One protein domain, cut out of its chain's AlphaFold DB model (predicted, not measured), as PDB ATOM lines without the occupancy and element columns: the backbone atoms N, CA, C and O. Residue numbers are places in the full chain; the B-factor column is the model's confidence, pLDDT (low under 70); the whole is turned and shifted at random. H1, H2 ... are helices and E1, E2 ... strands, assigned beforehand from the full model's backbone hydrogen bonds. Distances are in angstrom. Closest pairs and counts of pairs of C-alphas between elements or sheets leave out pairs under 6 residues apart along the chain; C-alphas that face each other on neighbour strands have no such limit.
ATOM      1  N   CYS A 134      51.806  26.698 -25.029       95.81
ATOM      2  CA  CYS A 134      51.170  26.511 -23.729       95.81
ATOM      3  C   CYS A 134      52.014  27.140 -22.608       95.81
ATOM      4  O   CYS A 134      53.246  27.099 -22.658       95.81
ATOM      5  N   GLY A 135      51.342  27.720 -21.610       93.56
ATOM      6  CA  GLY A 135      51.942  28.336 -20.424       93.56
ATOM      7  C   GLY A 135      52.138  27.399 -19.230       93.56
ATOM      8  O   GLY A 135      52.649  27.856 -18.207       93.56
ATOM      9  N   VAL A 136      51.744  26.125 -19.330       91.88
ATOM     10  CA  VAL A 136      52.096  25.092 -18.340       91.88
ATOM     11  C   VAL A 136      53.610  24.818 -18.439       91.88
ATOM     12  O   VAL A 136      54.141  24.812 -19.551       91.88
ATOM     13  N   PRO A 137      54.353  24.663 -17.326       92.81
ATOM     14  CA  PRO A 137      55.779  24.344 -17.397       92.81
ATOM     15  C   PRO A 137      56.056  22.996 -18.083       92.81
ATOM     16  O   PRO A 137      55.215  22.107 -18.077       92.81
ATOM     17  N   ASP A 138      57.247  22.829 -18.662       94.00
ATOM     18  CA  ASP A 138      57.639  21.581 -19.338       94.00
ATOM     19  C   ASP A 138      58.124  20.510 -18.351       94.00
ATOM     20  O   ASP A 138      58.021  19.313 -18.609       94.00
ATOM     21  N   MET A 139      58.714  20.934 -17.234       89.88
ATOM     22  CA  MET A 139      59.328  20.051 -16.245       89.88
ATOM     23  C   MET A 139      59.336  20.696 -14.859       89.88
ATOM     24  O   MET A 139      59.121  21.898 -14.727       89.88
ATOM     25  N   ASN A 140      59.615  19.898 -13.825       79.00
ATOM     26  CA  ASN A 140      59.759  20.355 -12.435       79.00
ATOM     27  C   ASN A 140      58.578  21.190 -11.917       79.00
ATOM     28  O   ASN A 140      58.758  22.082 -11.087       79.00
ATOM     29  N   PHE A 141      57.375  20.898 -12.398       74.00
ATOM     30  CA  PHE A 141      56.152  21.461 -11.862       74.00
ATOM     31  C   PHE A 141      55.327  20.340 -11.254       74.00
ATOM     32  O   PHE A 141      55.233  19.238 -11.793       74.00
ATOM     33  N   GLU A 142      54.740  20.630 -10.106       62.81
ATOM     34  CA  GLU A 142      53.661  19.820  -9.583       62.81
ATOM     35  C   GLU A 142      52.376  20.481 -10.056       62.81
ATOM     36  O   GLU A 142      52.111  21.652  -9.762       62.81
ATOM     37  N   TYR A 143      51.538  19.736 -10.770       58.00
ATOM     38  CA  TYR A 143      50.122  20.064 -10.715       58.00
ATOM     39  C   TYR A 143      49.723  20.056  -9.244       58.00
ATOM     40  O   TYR A 143      50.217  19.248  -8.457       58.00
ATOM     41  N   SER A 144      48.779  20.905  -8.863       52.34
ATOM     42  CA  SER A 144      48.152  20.811  -7.546       52.34
ATOM     43  C   SER A 144      47.255  19.561  -7.443       52.34
ATOM     44  O   SER A 144      46.108  19.673  -7.034       52.34
ATOM     45  N   PHE A 145      47.742  18.379  -7.845       52.34
ATOM     46  CA  PHE A 145      47.111  17.079  -7.667       52.34
ATOM     47  C   PHE A 145      47.322  16.632  -6.222       52.34
ATOM     48  O   PHE A 145      48.337  16.035  -5.870       52.34
ATOM     49  N   THR A 146      46.339  16.854  -5.360       41.72
ATOM     50  CA  THR A 146      46.210  16.013  -4.174       41.72
ATOM     51  C   THR A 146      45.455  14.759  -4.617       41.72
ATOM     52  O   THR A 146      44.230  14.759  -4.688       41.72
ATOM     53  N   ASN A 147      46.203  13.707  -4.950       47.69
ATOM     54  CA  ASN A 147      45.763  12.312  -5.119       47.69
ATOM     55  C   ASN A 147      44.992  11.903  -6.394       47.69
ATOM     56  O   ASN A 147      44.978  10.711  -6.685       47.69
ATOM     57  N   ASP A 148      44.425  12.816  -7.186       50.78
ATOM     58  CA  ASP A 148      43.765  12.470  -8.460       50.78
ATOM     59  C   ASP A 148      44.606  12.974  -9.647       50.78
ATOM     60  O   ASP A 148      44.673  14.176  -9.877       50.78
ATOM     61  N   LYS A 149      45.244  12.065 -10.404       54.12
ATOM     62  CA  LYS A 149      46.073  12.389 -11.591       54.12
ATOM     63  C   LYS A 149      45.266  12.874 -12.806       54.12
ATOM     64  O   LYS A 149      45.854  13.192 -13.831       54.12
ATOM     65  N   SER A 150      43.937  12.891 -12.714       60.12
ATOM     66  CA  SER A 150      43.040  13.315 -13.785       60.12
ATOM     67  C   SER A 150      41.739  13.904 -13.225       60.12
ATOM     68  O   SER A 150      41.167  13.390 -12.259       60.12
ATOM     69  N   PHE A 151      41.273  15.014 -13.807       64.38
ATOM     70  CA  PHE A 151      40.047  15.708 -13.400       64.38
ATOM     71  C   PHE A 151      39.433  16.482 -14.586       64.38
ATOM     72  O   PHE A 151      40.125  17.278 -15.208       64.38
ATOM     73  N   PRO A 152      38.126  16.376 -14.883       65.94
ATOM     74  CA  PRO A 152      37.056  15.824 -14.055       65.94
ATOM     75  C   PRO A 152      36.808  14.330 -14.262       65.94
ATOM     76  O   PRO A 152      37.203  13.747 -15.267       65.94
ATOM     77  N   LYS A 153      36.065  13.727 -13.326       64.44
ATOM     78  CA  LYS A 153      35.559  12.345 -13.440       64.44
ATOM     79  C   LYS A 153      34.274  12.239 -14.285       64.44
ATOM     80  O   LYS A 153      33.745  11.148 -14.412       64.44
ATOM     81  N   GLY A 154      33.817  13.363 -14.858       59.97
ATOM     82  CA  GLY A 154      32.942  13.463 -16.034       59.97
ATOM     83  C   GLY A 154      31.689  12.592 -16.020       59.97
ATOM     84  O   GLY A 154      31.650  11.588 -16.718       59.97
ATOM     85  N   ASN A 155      30.646  13.007 -15.291       62.84
ATOM     86  CA  ASN A 155      29.391  12.240 -15.224       62.84
ATOM     87  C   ASN A 155      28.156  12.991 -15.746       62.84
ATOM     88  O   ASN A 155      27.198  12.339 -16.141       62.84
ATOM     89  N   ASN A 156      28.149  14.330 -15.737       74.19
ATOM     90  CA  ASN A 156      26.985  15.143 -16.100       74.19
ATOM     91  C   ASN A 156      27.405  16.456 -16.771       74.19
ATOM     92  O   ASN A 156      28.433  17.036 -16.422       74.19
ATOM     93  N   GLU A 157      26.573  16.955 -17.682       81.75
ATOM     94  CA  GLU A 157      26.718  18.288 -18.271       81.75
ATOM     95  C   GLU A 157      25.940  19.335 -17.459       81.75
ATOM     96  O   GLU A 157      24.887  19.050 -16.886       81.75
ATOM     97  N   THR A 158      26.439  20.571 -17.430       84.19
ATOM     98  CA  THR A 158      25.749  21.714 -16.820       84.19
ATOM     99  C   THR A 158      25.986  22.978 -17.636       84.19
ATOM    100  O   THR A 158      27.024  23.143 -18.272       84.19
ATOM    101  N   THR A 159      25.014  23.887 -17.609       84.75
ATOM    102  CA  THR A 159      25.128  25.230 -18.205       84.75
ATOM    103  C   THR A 159      25.512  26.295 -17.175       84.75
ATOM    104  O   THR A 159      25.836  27.424 -17.541       84.75
ATOM    105  N   SER A 160      25.495  25.946 -15.885       88.88
ATOM    106  CA  SER A 160      25.889  26.828 -14.790       88.88
ATOM    107  C   SER A 160      27.408  26.839 -14.649       88.88
ATOM    108  O   SER A 160      28.032  25.805 -14.425       88.88
ATOM    109  N   TYR A 161      28.013  28.025 -14.757       86.25
ATOM    110  CA  TYR A 161      29.462  28.195 -14.604       86.25
ATOM    111  C   TYR A 161      29.957  27.782 -13.214       86.25
ATOM    112  O   TYR A 161      31.068  27.269 -13.072       86.25
ATOM    113  N   ASP A 162      29.157  28.030 -12.178       84.81
ATOM    114  CA  ASP A 162      29.564  27.756 -10.803       84.81
ATOM    115  C   ASP A 162      29.537  26.259 -10.489       84.81
ATOM    116  O   ASP A 162      30.446  25.790  -9.798       84.81
ATOM    117  N   ASP A 163      28.605  25.528 -11.104       83.38
ATOM    118  CA  ASP A 163      28.437  24.078 -10.952       83.38
ATOM    119  C   ASP A 163      29.333  23.260 -11.897       83.38
ATOM    120  O   ASP A 163      29.441  22.046 -11.746       83.38
ATOM    121  N   ALA A 164      29.952  23.895 -12.896       85.88
ATOM    122  CA  ALA A 164      30.787  23.207 -13.873       85.88
ATOM    123  C   ALA A 164      32.131  22.770 -13.274       85.88
ATOM    124  O   ALA A 164      32.864  23.581 -12.699       85.88
ATOM    125  N   ASP A 165      32.502  21.509 -13.508       83.31
ATOM    126  CA  ASP A 165      33.827  21.004 -13.150       83.31
ATOM    127  C   ASP A 165      34.926  21.667 -13.989       83.31
ATOM    128  O   ASP A 165      35.963  22.071 -13.464       83.31
ATOM    129  N   ILE A 166      34.699  21.802 -15.300       86.38
ATOM    130  CA  ILE A 166      35.602  22.501 -16.217       86.38
ATOM    131  C   ILE A 166      35.068  23.906 -16.452       86.38
ATOM    132  O   ILE A 166      33.980  24.108 -16.989       86.38
ATOM    133  N   LYS A 167      35.879  24.892 -16.094       88.50
ATOM    134  CA  LYS A 167      35.586  26.311 -16.246       88.50
ATOM    135  C   LYS A 167      36.523  26.889 -17.292       88.50
ATOM    136  O   LYS A 167      37.736  26.745 -17.190       88.50
ATOM    137  N   ILE A 168      35.974  27.589 -18.278       91.56
ATOM    138  CA  ILE A 168      36.755  28.251 -19.330       91.56
ATOM    139  C   ILE A 168      36.633  29.758 -19.133       91.56
ATOM    140  O   ILE A 168      35.532  30.276 -18.934       91.56
ATOM    141  N   ARG A 169      37.757  30.480 -19.154       91.81
ATOM    142  CA  ARG A 169      37.742  31.946 -19.093       91.81
ATOM    143  C   ARG A 169      38.908  32.561 -19.863       91.81
ATOM    144  O   ARG A 169      40.022  32.046 -19.849       91.81
ATOM    145  N   PHE A 170      38.642  33.715 -20.466       93.81
ATOM    146  CA  PHE A 170      39.658  34.581 -21.050       93.81
ATOM    147  C   PHE A 170      40.195  35.540 -19.983       93.81
ATOM    148  O   PHE A 170      39.427  36.279 -19.364       93.81
ATOM    149  N   TYR A 171      41.503  35.521 -19.750       87.56
ATOM    150  CA  TYR A 171      42.172  36.336 -18.742       87.56
ATOM    151  C   TYR A 171      43.191  37.279 -19.377       87.56
ATOM    152  O   TYR A 171      43.903  36.914 -20.309       87.56
ATOM    153  N   ASN A 172      43.315  38.475 -18.807       86.06
ATOM    154  CA  ASN A 172      44.524  39.280 -18.960       86.06
ATOM    155  C   ASN A 172      45.506  38.813 -17.882       86.06
ATOM    156  O   ASN A 172      45.444  39.280 -16.744       86.06
ATOM    157  N   ILE A 173      46.309  37.807 -18.215       76.75
ATOM    158  CA  ILE A 173      47.387  37.315 -17.355       76.75
ATOM    159  C   ILE A 173      48.639  38.080 -17.751       76.75
ATOM    160  O   ILE A 173      48.899  38.208 -18.939       76.75
ATOM    161  N   ASN A 174      49.376  38.581 -16.761       77.56
ATOM    162  CA  ASN A 174      50.713  39.110 -16.976       77.56
ATOM    163  C   ASN A 174      51.694  38.032 -16.518       77.56
ATOM    164  O   ASN A 174      51.767  37.747 -15.317       77.56
ATOM    165  N   TYR A 175      52.405  37.413 -17.456       76.00
ATOM    166  CA  TYR A 175      53.536  36.550 -17.116       76.00
ATOM    167  C   TYR A 175      54.800  37.387 -16.873       76.00
ATOM    168  O   TYR A 175      54.777  38.618 -16.904       76.00
ATOM    169  N   ILE A 176      55.916  36.718 -16.586       76.75
ATOM    170  CA  ILE A 176      57.222  37.380 -16.558       76.75
ATOM    171  C   ILE A 176      57.626  37.832 -17.971       76.75
ATOM    172  O   ILE A 176      57.243  37.205 -18.966       76.75
ATOM    173  N   ASP A 177      58.424  38.897 -18.050       69.62
ATOM    174  CA  ASP A 177      58.939  39.432 -19.315       69.62
ATOM    175  C   ASP A 177      59.585  38.326 -20.169       69.62
ATOM    176  O   ASP A 177      60.366  37.508 -19.678       69.62
ATOM    177  N   GLY A 178      59.239  38.287 -21.459       67.94
ATOM    178  CA  GLY A 178      59.690  37.266 -22.415       67.94
ATOM    179  C   GLY A 178      58.835  35.992 -22.475       67.94
ATOM    180  O   GLY A 178      58.905  35.278 -23.472       67.94
ATOM    181  N   VAL A 179      57.994  35.716 -21.470       80.25
ATOM    182  CA  VAL A 179      57.027  34.594 -21.491       80.25
ATOM    183  C   VAL A 179      55.648  35.055 -21.973       80.25
ATOM    184  O   VAL A 179      54.986  34.346 -22.728       80.25
ATOM    185  N   ASP A 180      55.234  36.266 -21.594       79.69
ATOM    186  CA  ASP A 180      53.912  36.832 -21.914       79.69
ATOM    187  C   ASP A 180      53.620  36.903 -23.428       79.69
ATOM    188  O   ASP A 180      52.497  36.687 -23.903       79.69
ATOM    189  N   ASP A 181      54.671  37.135 -24.217       80.12
ATOM    190  CA  ASP A 181      54.571  37.256 -25.668       80.12
ATOM    191  C   ASP A 181      54.195  35.927 -26.335       80.12
ATOM    192  O   ASP A 181      53.379  35.911 -27.266       80.12
ATOM    193  N   VAL A 182      54.726  34.812 -25.826       89.56
ATOM    194  CA  VAL A 182      54.584  33.485 -26.443       89.56
ATOM    195  C   VAL A 182      53.433  32.670 -25.861       89.56
ATOM    196  O   VAL A 182      52.893  31.812 -26.552       89.56
ATOM    197  N   VAL A 183      53.005  32.915 -24.621       92.88
ATOM    198  CA  VAL A 183      51.943  32.103 -24.012       92.88
ATOM    199  C   VAL A 183      50.573  32.435 -24.611       92.88
ATOM    200  O   VAL A 183      50.158  33.593 -24.663       92.88
ATOM    201  N   VAL A 184      49.848  31.403 -25.056       94.06
ATOM    202  CA  VAL A 184      48.475  31.529 -25.596       94.06
ATOM    203  C   VAL A 184      47.391  31.173 -24.576       94.06
ATOM    204  O   VAL A 184      46.254  31.636 -24.676       94.06
ATOM    205  N   GLY A 185      47.750  30.384 -23.568       93.00
ATOM    206  CA  GLY A 185      46.874  29.947 -22.490       93.00
ATOM    207  C   GLY A 185      47.524  28.849 -21.659       93.00
ATOM    208  O   GLY A 185      48.595  28.348 -22.004       93.00
ATOM    209  N   ASP A 186      46.870  28.483 -20.567       92.00
ATOM    210  CA  ASP A 186      47.264  27.376 -19.705       92.00
ATOM    211  C   ASP A 186      46.036  26.738 -19.027       92.00
ATOM    212  O   ASP A 186      44.906  27.240 -19.110       92.00
ATOM    213  N   ALA A 187      46.270  25.611 -18.363       89.38
ATOM    214  CA  ALA A 187      45.276  24.884 -17.596       89.38
ATOM    215  C   ALA A 187      45.749  24.742 -16.151       89.38
ATOM    216  O   ALA A 187      46.915  24.460 -15.881       89.38
ATOM    217  N   VAL A 188      44.831  24.936 -15.208       83.81
ATOM    218  CA  VAL A 188      45.105  24.780 -13.777       83.81
ATOM    219  C   VAL A 188      43.966  24.021 -13.132       83.81
ATOM    220  O   VAL A 188      42.810  24.419 -13.243       83.81
ATOM    221  N   ILE A 189      44.291  22.981 -12.377       77.88
ATOM    222  CA  ILE A 189      43.328  22.304 -11.515       77.88
ATOM    223  C   ILE A 189      43.392  22.952 -10.136       77.88
ATOM    224  O   ILE A 189      44.450  23.050  -9.519       77.88
ATOM    225  N   LYS A 190      42.245  23.432  -9.660       74.00
ATOM    226  CA  LYS A 190      42.078  23.989  -8.322       74.00
ATOM    227  C   LYS A 190      41.365  22.969  -7.456       74.00
ATOM    228  O   LYS A 190      40.171  22.726  -7.636       74.00
ATOM    229  N   LEU A 191      42.099  22.420  -6.498       66.94
ATOM    230  CA  LEU A 191      41.542  21.590  -5.440       66.94
ATOM    231  C   LEU A 191      41.279  22.483  -4.227       66.94
ATOM    232  O   LEU A 191      42.178  23.163  -3.733       66.94
ATOM    233  N   GLY A 192      40.023  22.549  -3.798       60.06
ATOM    234  CA  GLY A 192      39.577  23.398  -2.696       60.06
ATOM    235  C   GLY A 192      38.658  22.636  -1.748       60.06
ATOM    236  O   GLY A 192      38.123  21.594  -2.103       60.06
ATOM    237  N   SER A 193      38.433  23.175  -0.548       53.69
ATOM    238  CA  SER A 193      37.648  22.514   0.508       53.69
ATOM    239  C   SER A 193      36.178  22.242   0.156       53.69
ATOM    240  O   SER A 193      35.533  21.483   0.871       53.69
ATOM    241  N   ASN A 194      35.645  22.861  -0.910       55.72
ATOM    242  CA  ASN A 194      34.216  22.814  -1.242       55.72
ATOM    243  C   ASN A 194      33.910  22.263  -2.650       55.72
ATOM    244  O   ASN A 194      32.911  21.568  -2.793       55.72
ATOM    245  N   VAL A 195      34.718  22.560  -3.679       61.56
ATOM    246  CA  VAL A 195      34.525  22.061  -5.059       61.56
ATOM    247  C   VAL A 195      35.880  21.973  -5.766       61.56
ATOM    248  O   VAL A 195      36.639  22.946  -5.769       61.56
ATOM    249  N   ASN A 196      36.168  20.828  -6.384       73.81
ATOM    250  CA  ASN A 196      37.304  20.669  -7.290       73.81
ATOM    251  C   ASN A 196      36.914  21.222  -8.661       73.81
ATOM    252  O   ASN A 196      35.823  20.938  -9.141       73.81
ATOM    253  N   SER A 197      37.772  22.022  -9.292       80.25
ATOM    254  CA  SER A 197      37.500  22.512 -10.650       80.25
ATOM    255  C   SER A 197      38.768  22.601 -11.490       80.25
ATOM    256  O   SER A 197      39.824  23.009 -11.008       80.25
ATOM    257  N   GLY A 198      38.650  22.241 -12.763       85.56
ATOM    258  CA  GLY A 198      39.642  22.484 -13.796       85.56
ATOM    259  C   GLY A 198      39.369  23.837 -14.438       85.56
ATOM    260  O   GLY A 198      38.246  24.130 -14.835       85.56
ATOM    261  N   LEU A 199      40.381  24.688 -14.526       87.69
ATOM    262  CA  LEU A 199      40.280  26.015 -15.112       87.69
ATOM    263  C   LEU A 199      41.151  26.086 -16.363       87.69
ATOM    264  O   LEU A 199      42.374  26.049 -16.267       87.69
ATOM    265  N   ILE A 200      40.513  26.271 -17.513       92.19
ATOM    266  CA  ILE A 200      41.169  26.636 -18.767       92.19
ATOM    267  C   ILE A 200      41.249  28.159 -18.821       92.19
ATOM    268  O   ILE A 200      40.221  28.852 -18.794       92.19
ATOM    269  N   ARG A 201      42.472  28.689 -18.882       92.75
ATOM    270  CA  ARG A 201      42.746  30.123 -18.967       92.75
ATOM    271  C   ARG A 201      43.326  30.437 -20.334       92.75
ATOM    272  O   ARG A 201      44.460  30.090 -20.638       92.75
ATOM    273  N   LEU A 202      42.547  31.127 -21.154       94.75
ATOM    274  CA  LEU A 202      42.984  31.603 -22.463       94.75
ATOM    275  C   LEU A 202      43.387  33.074 -22.366       94.75
ATOM    276  O   LEU A 202      42.756  33.843 -21.637       94.75
ATOM    277  N   ILE A 203      44.425  33.489 -23.085       92.31
ATOM    278  CA  ILE A 203      44.891  34.877 -23.016       92.31
ATOM    279  C   ILE A 203      43.949  35.796 -23.797       92.31
ATOM    280  O   ILE A 203      43.777  35.684 -25.010       92.31
ATOM    281  N   ALA A 204      43.327  36.734 -23.083       91.69
ATOM    282  CA  ALA A 204      42.296  37.628 -23.610       91.69
ATOM    283  C   ALA A 204      42.833  38.653 -24.624       91.69
ATOM    284  O   ALA A 204      42.062  39.194 -25.413       91.69
ATOM    285  N   SER A 205      44.141  38.930 -24.608       87.50
ATOM    286  CA  SER A 205      44.795  39.861 -25.537       87.50
ATOM    287  C   SER A 205      45.152  39.235 -26.897       87.50
ATOM    288  O   SER A 205      45.524  39.961 -27.828       87.50
ATOM    289  N   LYS A 206      45.048  37.905 -27.031       89.56
ATOM    290  CA  LYS A 206      45.255  37.187 -28.296       89.56
ATOM    291  C   LYS A 206      43.973  37.210 -29.139       89.56
ATOM    292  O   LYS A 206      42.878  37.392 -28.605       89.56
ATOM    293  N   TYR A 207      44.104  37.048 -30.455       92.62
ATOM    294  CA  TYR A 207      42.946  36.922 -31.337       92.62
ATOM    295  C   TYR A 207      42.581  35.453 -31.500       92.62
ATOM    296  O   TYR A 207      43.439  34.630 -31.811       92.62
ATOM    297  N   TRP A 208      41.311  35.138 -31.279       95.06
ATOM    298  CA  TRP A 208      40.798  33.776 -31.294       95.06
ATOM    299  C   TRP A 208      39.978  33.558 -32.555       95.06
ATOM    300  O   TRP A 208      38.952  34.212 -32.741       95.06
ATOM    301  N   VAL A 209      40.449  32.655 -33.406       95.56
ATOM    302  CA  VAL A 209      39.755  32.218 -34.615       95.56
ATOM    303  C   VAL A 209      38.719  31.181 -34.209       95.56
ATOM    304  O   VAL A 209      39.046  30.181 -33.561       95.56
ATOM    305  N   LEU A 210      37.461  31.438 -34.559       94.00
ATOM    306  CA  LEU A 210      36.355  30.541 -34.258       94.00
ATOM    307  C   LEU A 210      36.236  29.443 -35.323       94.00
ATOM    308  O   LEU A 210      36.593  29.663 -36.477       94.00
ATOM    309  N   PRO A 211      35.640  28.285 -34.995       88.06
ATOM    310  CA  PRO A 211      35.472  27.183 -35.956       88.06
ATOM    311  C   PRO A 211      34.641  27.553 -37.186       88.06
ATOM    312  O   PRO A 211      34.751  26.940 -38.244       88.06
ATOM    313  N   THR A 212      33.773  28.551 -37.030       90.12
ATOM    314  CA  THR A 212      32.908  29.077 -38.086       90.12
ATOM    315  C   THR A 212      33.594  30.125 -38.960       90.12
ATOM    316  O   THR A 212      33.022  30.523 -39.976       90.12
ATOM    317  N   ASP A 213      34.780  30.599 -38.575       90.56
ATOM    318  CA  ASP A 213      35.519  31.598 -39.335       90.56
ATOM    319  C   ASP A 213      36.164  30.952 -40.565       90.56
ATOM    320  O   ASP A 213      36.794  29.900 -40.492       90.56
ATOM    321  N   ASN A 214      36.004  31.589 -41.723       86.94
ATOM    322  CA  ASN A 214      36.385  31.027 -43.021       86.94
ATOM    323  C   ASN A 214      37.402  31.885 -43.793       86.94
ATOM    324  O   ASN A 214      37.519  31.762 -45.014       86.94
ATOM    325  N   TYR A 215      38.137  32.754 -43.097       90.25
ATOM    326  CA  TYR A 215      39.223  33.545 -43.674       90.25
ATOM    327  C   TYR A 215      40.584  32.870 -43.461       90.25
ATOM    328  O   TYR A 215      40.734  31.978 -42.629       90.25
ATOM    329  N   MET A 216      41.589  33.287 -44.232       87.94
ATOM    330  CA  MET A 216      42.970  32.854 -44.008       87.94
ATOM    331  C   MET A 216      43.539  33.578 -42.789       87.94
ATOM    332  O   MET A 216      43.656  34.801 -42.814       87.94
ATOM    333  N   TRP A 217      43.918  32.823 -41.767       90.19
ATOM    334  CA  TRP A 217      44.490  33.325 -40.521       90.19
ATOM    335  C   TRP A 217      45.897  32.767 -40.304       90.19
ATOM    336  O   TRP A 217      46.327  31.826 -40.980       90.19
ATOM    337  N   SER A 218      46.640  33.377 -39.384       87.19
ATOM    338  CA  SER A 218      48.014  32.971 -39.095       87.19
ATOM    339  C   SER A 218      48.457  33.415 -37.700       87.19
ATOM    340  O   SER A 218      48.236  34.561 -37.306       87.19
ATOM    341  N   TRP A 219      49.165  32.549 -36.965       85.94
ATOM    342  CA  TRP A 219      49.743  32.920 -35.664       85.94
ATOM    343  C   TRP A 219      50.753  34.064 -35.785       85.94
ATOM    344  O   TRP A 219      50.912  34.837 -34.841       85.94
ATOM    345  N   GLN A 220      51.389  34.231 -36.953       85.00
ATOM    346  CA  GLN A 220      52.241  35.383 -37.246       85.00
ATOM    347  C   GLN A 220      51.461  36.707 -37.251       85.00
ATOM    348  O   GLN A 220      52.070  37.754 -37.088       85.00
ATOM    349  N   ASN A 221      50.131  36.685 -37.353       84.06
ATOM    350  CA  ASN A 221      49.269  37.858 -37.163       84.06
ATOM    351  C   ASN A 221      48.725  37.962 -35.720       84.06
ATOM    352  O   ASN A 221      47.910  38.831 -35.398       84.06
ATOM    353  N   GLY A 222      49.152  37.059 -34.831       84.31
ATOM    354  CA  GLY A 222      48.634  36.922 -33.472       84.31
ATOM    355  C   GLY A 222      47.231  36.309 -33.402       84.31
ATOM    356  O   GLY A 222      46.502  36.609 -32.450       84.31
ATOM    357  N   GLU A 223      46.858  35.510 -34.406       91.94
ATOM    358  CA  GLU A 223      45.584  34.792 -34.517       91.94
ATOM    359  C   GLU A 223      45.774  33.305 -34.199       91.94
ATOM    360  O   GLU A 223      46.670  32.656 -34.737       91.94
ATOM    361  N   PHE A 224      44.929  32.756 -33.329       94.62
ATOM    362  CA  PHE A 224      45.061  31.394 -32.816       94.62
ATOM    363  C   PHE A 224      43.742  30.641 -32.917       94.62
ATOM    364  O   PHE A 224      42.687  31.165 -32.558       94.62
ATOM    365  N   ASP A 225      43.809  29.395 -33.373       95.50
ATOM    366  CA  ASP A 225      42.660  28.501 -33.469       95.50
ATOM    367  C   ASP A 225      42.135  28.146 -32.066       95.50
ATOM    368  O   ASP A 225      42.827  27.515 -31.261       95.50
ATOM    369  N   LEU A 226      40.908  28.585 -31.761       95.38
ATOM    370  CA  LEU A 226      40.315  28.420 -30.433       95.38
ATOM    371  C   LEU A 226      40.087  26.949 -30.078       95.38
ATOM    372  O   LEU A 226      40.296  26.563 -28.930       95.38
ATOM    373  N   GLU A 227      39.673  26.131 -31.047       94.69
ATOM    374  CA  GLU A 227      39.455  24.698 -30.830       94.69
ATOM    375  C   GLU A 227      40.754  23.982 -30.478       94.69
ATOM    376  O   GLU A 227      40.770  23.218 -29.520       94.69
ATOM    377  N   THR A 228      41.846  24.268 -31.186       94.94
ATOM    378  CA  THR A 228      43.170  23.695 -30.917       94.94
ATOM    379  C   THR A 228      43.623  24.047 -29.508       94.94
ATOM    380  O   THR A 228      44.001  23.160 -28.748       94.94
ATOM    381  N   ALA A 229      43.528  25.322 -29.116       95.50
ATOM    382  CA  ALA A 229      43.901  25.733 -27.768       95.50
ATOM    383  C   ALA A 229      43.003  25.095 -26.701       95.50
ATOM    384  O   ALA A 229      43.509  24.594 -25.703       95.50
ATOM    385  N   ALA A 230      41.682  25.074 -26.899       93.81
ATOM    386  CA  ALA A 230      40.760  24.453 -25.954       93.81
ATOM    387  C   ALA A 230      41.043  22.952 -25.800       93.81
ATOM    388  O   ALA A 230      41.141  22.459 -24.680       93.81
ATOM    389  N   MET A 231      41.230  22.250 -26.917       93.38
ATOM    390  CA  MET A 231      41.541  20.826 -26.957       93.38
ATOM    391  C   MET A 231      42.835  20.501 -26.208       93.38
ATOM    392  O   MET A 231      42.863  19.592 -25.381       93.38
ATOM    393  N   TYR A 232      43.874  21.304 -26.440       95.69
ATOM    394  CA  TYR A 232      45.154  21.210 -25.750       95.69
ATOM    395  C   TYR A 232      44.997  21.329 -24.228       95.69
ATOM    396  O   TYR A 232      45.453  20.482 -23.463       95.69
ATOM    397  N   GLN A 233      44.297  22.376 -23.777       94.12
ATOM    398  CA  GLN A 233      44.110  22.627 -22.349       94.12
ATOM    399  C   GLN A 233      43.199  21.584 -21.683       94.12
ATOM    400  O   GLN A 233      43.387  21.275 -20.508       94.12
ATOM    401  N   ILE A 234      42.242  21.004 -22.416       90.56
ATOM    402  CA  ILE A 234      41.456  19.858 -21.935       90.56
ATOM    403  C   ILE A 234      42.373  18.660 -21.672       90.56
ATOM    404  O   ILE A 234      42.226  18.031 -20.629       90.56
ATOM    405  N   GLY A 235      43.342  18.381 -22.551       91.31
ATOM    406  CA  GLY A 235      44.320  17.310 -22.343       91.31
ATOM    407  C   GLY A 235      45.040  17.421 -20.996       91.31
ATOM    408  O   GLY A 235      45.085  16.447 -20.246       91.31
ATOM    409  N   HIS A 236      45.482  18.627 -20.628       90.44
ATOM    410  CA  HIS A 236      46.064  18.890 -19.308       90.44
ATOM    411  C   HIS A 236      45.109  18.631 -18.144       90.44
ATOM    412  O   HIS A 236      45.515  18.065 -17.132       90.44
ATOM    413  N   LEU A 237      43.837  19.025 -18.261       86.88
ATOM    414  CA  LEU A 237      42.851  18.730 -17.217       86.88
ATOM    415  C   LEU A 237      42.654  17.212 -17.058       86.88
ATOM    416  O   LEU A 237      42.625  16.693 -15.941       86.88
ATOM    417  N   LEU A 238      42.643  16.475 -18.169       84.56
ATOM    418  CA  LEU A 238      42.578  15.013 -18.165       84.56
ATOM    419  C   LEU A 238      43.874  14.329 -17.679       84.56
ATOM    420  O   LEU A 238      43.900  13.105 -17.555       84.56
ATOM    421  N   GLY A 239      44.918  15.096 -17.356       83.38
ATOM    422  CA  GLY A 239      46.161  14.603 -16.764       83.38
ATOM    423  C   GLY A 239      47.301  14.367 -17.750       83.38
ATOM    424  O   GLY A 239      48.325  13.814 -17.354       83.38
ATOM    425  N   LEU A 240      47.148  14.747 -19.022       88.69
ATOM    426  CA  LEU A 240      48.234  14.649 -19.992       88.69
ATOM    427  C   LEU A 240      49.270  15.751 -19.766       88.69
ATOM    428  O   LEU A 240      48.939  16.936 -19.687       88.69
ATOM    429  N   ASP A 241      50.534  15.350 -19.751       90.00
ATOM    430  CA  ASP A 241      51.669  16.262 -19.826       90.00
ATOM    431  C   ASP A 241      51.971  16.672 -21.265       90.00
ATOM    432  O   ASP A 241      51.440  16.111 -22.227       90.00
ATOM    433  N   HIS A 242      52.854  17.661 -21.412       94.69
ATOM    434  CA  HIS A 242      53.422  17.984 -22.711       94.69
ATOM    435  C   HIS A 242      54.081  16.748 -23.335       94.69
ATOM    436  O   HIS A 242      54.895  16.064 -22.713       94.69
ATOM    437  N   SER A 243      53.773  16.509 -24.604       95.19
ATOM    438  CA  SER A 243      54.483  15.550 -25.440       95.19
ATOM    439  C   SER A 243      55.516  16.290 -26.275       95.19
ATOM    440  O   SER A 243      55.239  17.354 -26.820       95.19
ATOM    441  N   PHE A 244      56.708  15.728 -26.435       94.81
ATOM    442  CA  PHE A 244      57.709  16.295 -27.340       94.81
ATOM    443  C   PHE A 244      57.714  15.649 -28.735       94.81
ATOM    444  O   PHE A 244      58.610  15.898 -29.547       94.81
ATOM    445  N   ASP A 245      56.684  14.855 -29.031       94.69
ATOM    446  CA  ASP A 245      56.332  14.438 -30.385       94.69
ATOM    447  C   ASP A 245      55.641  15.598 -31.113       94.69
ATOM    448  O   ASP A 245      54.605  16.094 -30.672       94.69
ATOM    449  N   LYS A 246      56.206  16.037 -32.243       94.75
ATOM    450  CA  LYS A 246      55.689  17.178 -33.010       94.75
ATOM    451  C   LYS A 246      54.293  16.940 -33.570       94.75
ATOM    452  O   LYS A 246      53.618  17.928 -33.824       94.75
ATOM    453  N   GLU A 247      53.827  15.701 -33.701       94.06
ATOM    454  CA  GLU A 247      52.477  15.398 -34.197       94.06
ATOM    455  C   GLU A 247      51.431  15.307 -33.076       94.06
ATOM    456  O   GLU A 247      50.249  15.517 -33.333       94.06
ATOM    457  N   SER A 248      51.852  15.087 -31.828       95.62
ATOM    458  CA  SER A 248      50.959  14.934 -30.668       95.62
ATOM    459  C   SER A 248      50.158  16.197 -30.384       95.62
ATOM    460  O   SER A 248      50.719  17.297 -30.343       95.62
ATOM    461  N   VAL A 249      48.864  16.070 -30.095       95.81
ATOM    462  CA  VAL A 249      48.046  17.226 -29.704       95.81
ATOM    463  C   VAL A 249      48.567  17.906 -28.448       95.81
ATOM    464  O   VAL A 249      48.299  19.082 -28.287       95.81
ATOM    465  N   MET A 250      49.358  17.214 -27.624       96.19
ATOM    466  CA  MET A 250      50.020  17.748 -26.435       96.19
ATOM    467  C   MET A 250      51.419  18.325 -26.711       96.19
ATOM    468  O   MET A 250      52.144  18.647 -25.771       96.19
ATOM    469  N   TYR A 251      51.810  18.545 -27.970       97.38
ATOM    470  CA  TYR A 251      53.033  19.290 -28.290       97.38
ATOM    471  C   TYR A 251      52.930  20.773 -27.907       97.38
ATOM    472  O   TYR A 251      52.068  21.473 -28.439       97.38
ATOM    473  N   PRO A 252      53.805  21.300 -27.034       96.81
ATOM    474  CA  PRO A 252      53.545  22.569 -26.362       96.81
ATOM    475  C   PRO A 252      53.589  23.811 -27.235       96.81
ATOM    476  O   PRO A 252      52.983  24.811 -26.859       96.81
ATOM    477  N   ALA A 253      54.284  23.780 -28.372       96.19
ATOM    478  CA  ALA A 253      54.421  24.930 -29.259       96.19
ATOM    479  C   ALA A 253      53.510  24.828 -30.491       96.19
ATOM    480  O   ALA A 253      53.373  23.776 -31.108       96.19
ATOM    481  N   ILE A 254      52.936  25.952 -30.907       94.12
ATOM    482  CA  ILE A 254      52.156  26.072 -32.137       94.12
ATOM    483  C   ILE A 254      53.132  26.152 -33.308       94.12
ATOM    484  O   ILE A 254      53.811  27.157 -33.524       94.12
ATOM    485  N   LEU A 255      53.211  25.062 -34.069       92.44
ATOM    486  CA  LEU A 255      54.118  24.963 -35.203       92.44
ATOM    487  C   LEU A 255      53.568  25.735 -36.414       92.44
ATOM    488  O   LEU A 255      52.378  25.631 -36.722       92.44
ATOM    489  N   PRO A 256      54.414  26.435 -37.196       87.44
ATOM    490  CA  PRO A 256      53.934  27.260 -38.307       87.44
ATOM    491  C   PRO A 256      53.192  26.509 -39.412       87.44
ATOM    492  O   PRO A 256      52.322  27.085 -40.064       87.44
ATOM    493  N   LEU A 257      53.530  25.235 -39.607       86.50
ATOM    494  CA  LEU A 257      52.907  24.358 -40.599       86.50
ATOM    495  C   LEU A 257      51.739  23.536 -40.028       86.50
ATOM    496  O   LEU A 257      51.063  22.851 -40.786       86.50
ATOM    497  N   GLN A 258      51.494  23.603 -38.716       87.31
ATOM    498  CA  GLN A 258      50.474  22.821 -38.005       87.31
ATOM    499  C   GLN A 258      49.757  23.701 -36.971       87.31
ATOM    500  O   GLN A 258      49.679  23.385 -35.787       87.31
ATOM    501  N   GLN A 259      49.262  24.856 -37.423       89.81
ATOM    502  CA  GLN A 259      48.653  25.858 -36.538       89.81
ATOM    503  C   GLN A 259      47.289  25.418 -35.990       89.81
ATOM    504  O   GLN A 259      46.850  25.897 -34.949       89.81
ATOM    505  N   ARG A 260      46.627  24.506 -36.710       92.88
ATOM    506  CA  ARG A 260      45.415  23.820 -36.282       92.88
ATOM    507  C   ARG A 260      45.751  22.361 -36.032       92.88
ATOM    508  O   ARG A 260      46.202  21.673 -36.948       92.88
ATOM    509  N   LYS A 261      45.519  21.897 -34.808       91.31
ATOM    510  CA  LYS A 261      45.960  20.583 -34.351       91.31
ATOM    511  C   LYS A 261      44.851  19.900 -33.575       91.31
ATOM    512  O   LYS A 261      44.795  20.005 -32.360       91.31
ATOM    513  N   LEU A 262      43.959  19.235 -34.309       92.19
ATOM    514  CA  LEU A 262      42.820  18.493 -33.751       92.19
ATOM    515  C   LEU A 262      42.920  16.973 -33.903       92.19
ATOM    516  O   LEU A 262      42.042  16.240 -33.454       92.19
ATOM    517  N   HIS A 263      43.952  16.494 -34.593       93.06
ATOM    518  CA  HIS A 263      44.131  15.072 -34.830       93.06
ATOM    519  C   HIS A 263      44.867  14.438 -33.651       93.06
ATOM    520  O   HIS A 263      46.040  14.732 -33.445       93.06
ATOM    521  N   ILE A 264      44.165  13.593 -32.898       92.00
ATOM    522  CA  ILE A 264      44.719  12.815 -31.784       92.00
ATOM    523  C   ILE A 264      45.597  11.699 -32.355       92.00
ATOM    524  O   ILE A 264      45.122  10.916 -33.181       92.00
ATOM    525  N   THR A 265      46.856  11.626 -31.927       93.44
ATOM    526  CA  THR A 265      47.793  10.590 -32.376       93.44
ATOM    527  C   THR A 265      47.663   9.304 -31.557       93.44
ATOM    528  O   THR A 265      47.080   9.271 -30.472       93.44
ATOM    529  N   ASP A 266      48.285   8.224 -32.036       93.12
ATOM    530  CA  ASP A 266      48.401   6.982 -31.261       93.12
ATOM    531  C   ASP A 266      49.164   7.193 -29.944       93.12
ATOM    532  O   ASP A 266      48.827   6.580 -28.932       93.12
ATOM    533  N   SER A 267      50.168   8.081 -29.934       91.75
ATOM    534  CA  SER A 267      50.922   8.424 -28.722       91.75
ATOM    535  C   SER A 267      50.046   9.150 -27.696       91.75
ATOM    536  O   SER A 267      50.112   8.819 -26.510       91.75
ATOM    537  N   ASP A 268      49.167  10.053 -28.140       92.56
ATOM    538  CA  ASP A 268      48.175  10.713 -27.283       92.56
ATOM    539  C   ASP A 268      47.197   9.697 -26.668       92.56
ATOM    540  O   ASP A 268      46.959   9.702 -25.456       92.56
ATOM    541  N   ASN A 269      46.677   8.778 -27.490       90.81
ATOM    542  CA  ASN A 269      45.758   7.723 -27.049       90.81
ATOM    543  C   ASN A 269      46.409   6.777 -26.031       90.81
ATOM    544  O   ASN A 269      45.809   6.427 -25.017       90.81
ATOM    545  N   GLN A 270      47.659   6.379 -26.256       90.69
ATOM    546  CA  GLN A 270      48.381   5.533 -25.307       90.69
ATOM    547  C   GLN A 270      48.629   6.256 -23.980       90.69
ATOM    548  O   GLN A 270      48.446   5.657 -22.918       90.69
ATOM    549  N   ALA A 271      49.011   7.535 -24.022       88.94
ATOM    550  CA  ALA A 271      49.251   8.328 -22.821       88.94
ATOM    551  C   ALA A 271      47.977   8.460 -21.971       88.94
ATOM    552  O   ALA A 271      48.009   8.201 -20.766       88.94
ATOM    553  N   ILE A 272      46.833   8.768 -22.595       85.88
ATOM    554  CA  ILE A 272      45.565   8.890 -21.865       85.88
ATOM    555  C   ILE A 272      45.105   7.529 -21.328       85.88
ATOM    556  O   ILE A 272      44.732   7.416 -20.160       85.88
ATOM    557  N   GLN A 273      45.221   6.456 -22.115       86.44
ATOM    558  CA  GLN A 273      44.871   5.108 -21.665       86.44
ATOM    559  C   GLN A 273      45.712   4.666 -20.463       86.44
ATOM    560  O   GLN A 273      45.174   4.038 -19.553       86.44
ATOM    561  N   GLN A 274      47.001   5.012 -20.406       85.19
ATOM    562  CA  GLN A 274      47.857   4.700 -19.258       85.19
ATOM    563  C   GLN A 274      47.400   5.405 -17.975       85.19
ATOM    564  O   GLN A 274      47.457   4.805 -16.898       85.19
ATOM    565  N   ILE A 275      46.923   6.647 -18.070       80.19
ATOM    566  CA  ILE A 275      46.408   7.398 -16.917       80.19
ATOM    567  C   ILE A 275      45.171   6.696 -16.343       80.19
ATOM    568  O   ILE A 275      45.102   6.445 -15.138       80.19
ATOM    569  N   TYR A 276      44.224   6.316 -17.201       78.06
ATOM    570  CA  TYR A 276      42.930   5.787 -16.759       78.06
ATOM    571  C   TYR A 276      42.894   4.264 -16.558       78.06
ATOM    572  O   TYR A 276      42.103   3.780 -15.750       78.06
ATOM    573  N   SER A 277      43.775   3.491 -17.200       76.88
ATOM    574  CA  SER A 277      43.878   2.041 -16.957       76.88
ATOM    575  C   SER A 277      44.511   1.741 -15.601       76.88
ATOM    576  O   SER A 277      44.068   0.834 -14.901       76.88
ATOM    577  N   ASN A 278      45.504   2.535 -15.186       58.91
ATOM    578  CA  ASN A 278      46.148   2.365 -13.884       58.91
ATOM    579  C   ASN A 278      45.246   2.806 -12.717       58.91
ATOM    580  O   ASN A 278      45.369   2.263 -11.621       58.91
ATOM    581  N   ALA A 279      44.307   3.728 -12.956       54.09
ATOM    582  CA  ALA A 279      43.333   4.190 -11.965       54.09
ATOM    583  C   ALA A 279      42.282   3.122 -11.584       54.09
ATOM    584  O   ALA A 279      41.717   3.180 -10.494       54.09
ATOM    585  N   ASN A 280      42.049   2.119 -12.441       46.31
ATOM    586  CA  ASN A 280      41.106   1.017 -12.189       46.31
ATOM    587  C   ASN A 280      41.682  -0.130 -11.337       46.31
ATOM    588  O   ASN A 280      40.958  -1.067 -11.000       46.31
ATOM    589  N   SER A 281      42.962  -0.074 -10.963       44.00
ATOM    590  CA  SER A 281      43.600  -1.112 -10.135       44.00
ATOM    591  C   SER A 281      43.179  -1.055  -8.660       44.00
ATOM    592  O   SER A 281      43.311  -2.053  -7.957       44.00
ATOM    593  N   ALA A 305      35.112  13.127 -24.579       41.22
ATOM    594  CA  ALA A 305      35.157  11.944 -23.716       41.22
ATOM    595  C   ALA A 305      34.855  10.647 -24.489       41.22
ATOM    596  O   ALA A 305      35.321   9.577 -24.116       41.22
ATOM    597  N   PHE A 306      34.103  10.729 -25.590       38.47
ATOM    598  CA  PHE A 306      33.611   9.546 -26.303       38.47
ATOM    599  C   PHE A 306      34.624   8.955 -27.296       38.47
ATOM    600  O   PHE A 306      34.623   7.749 -27.513       38.47
ATOM    601  N   VAL A 307      35.507   9.772 -27.886       42.44
ATOM    602  CA  VAL A 307      36.462   9.305 -28.915       42.44
ATOM    603  C   VAL A 307      37.745   8.726 -28.307       42.44
ATOM    604  O   VAL A 307      38.264   7.751 -28.837       42.44
ATOM    605  N   ALA A 308      38.208   9.234 -27.159       39.66
ATOM    606  CA  ALA A 308      39.359   8.666 -26.442       39.66
ATOM    607  C   ALA A 308      39.034   7.351 -25.695       39.66
ATOM    608  O   ALA A 308      39.941   6.646 -25.263       39.66
ATOM    609  N   LEU A 309      37.746   7.015 -25.539       37.12
ATOM    610  CA  LEU A 309      37.277   5.813 -24.836       37.12
ATOM    611  C   LEU A 309      36.765   4.698 -25.769       37.12
ATOM    612  O   LEU A 309      36.401   3.634 -25.269       37.12
TER     613      LEU A 309
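What this domain is: This is residues 134 to 281 and 305 to 309 of the 311 residues of the protein "Matrixin family protein" of Medicago truncatula (UniProt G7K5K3). There is little regular structure: H1 covers one face of a small, strongly twisted sheet, E1 E3 E2, and H2 lies beyond H1 among long loops. Of 153 printed residues, 55 are in E1 E2 E3 E4 E5 H1 H2, in chain order; the class and the three-stranded sheet are mixed. It is compact, radius of gyration of the C-alphas 15.7 A, spanning 46 by 34 by 34 A.

Where its parts are: From Cys 134, go to C-alpha 166 at (35.602, 22.501, -16.217), where E1 runs to 171. Next find E2, 183 to 190, 20.2 A; E3, 197 to 203; E4, 207 to 209; E5, 223 to 225; H1, 226 to 237; and H2, 266 to 281, 23.1 A, ending at (43.600, -1.112, -10.135).

How they stand to each other: Inner strand E3 is parallel to E1, with N 169 and O 200 at 3.0 A. E2 and E3 form an antiparallel hairpin, with N 188 and O 199 at 2.9 A. H1 is on this sheet, its height 8.0 A; its closest C-alphas to E2 are Gln 233 and Ala 187, 5.4 A. E4 and E5 are parallel, N 209 and O 224 at 2.8 A. H2 is apart from H1. Each O i to N i+4 pair is within hydrogen-bond range in H1, 9 of 12 in H2.

The domain as a whole: The farthest C-alphas, Tyr 215 and Ser 281, are 48.4 A apart. Residues 282 to 304 are cut out, C-alphas 281 and 305 being 20.6 A apart. Links E1 to E2, E4 to E5 and H1 to H2 are long. pLDDT is under 70 in 30 residues, among them 142 to 155.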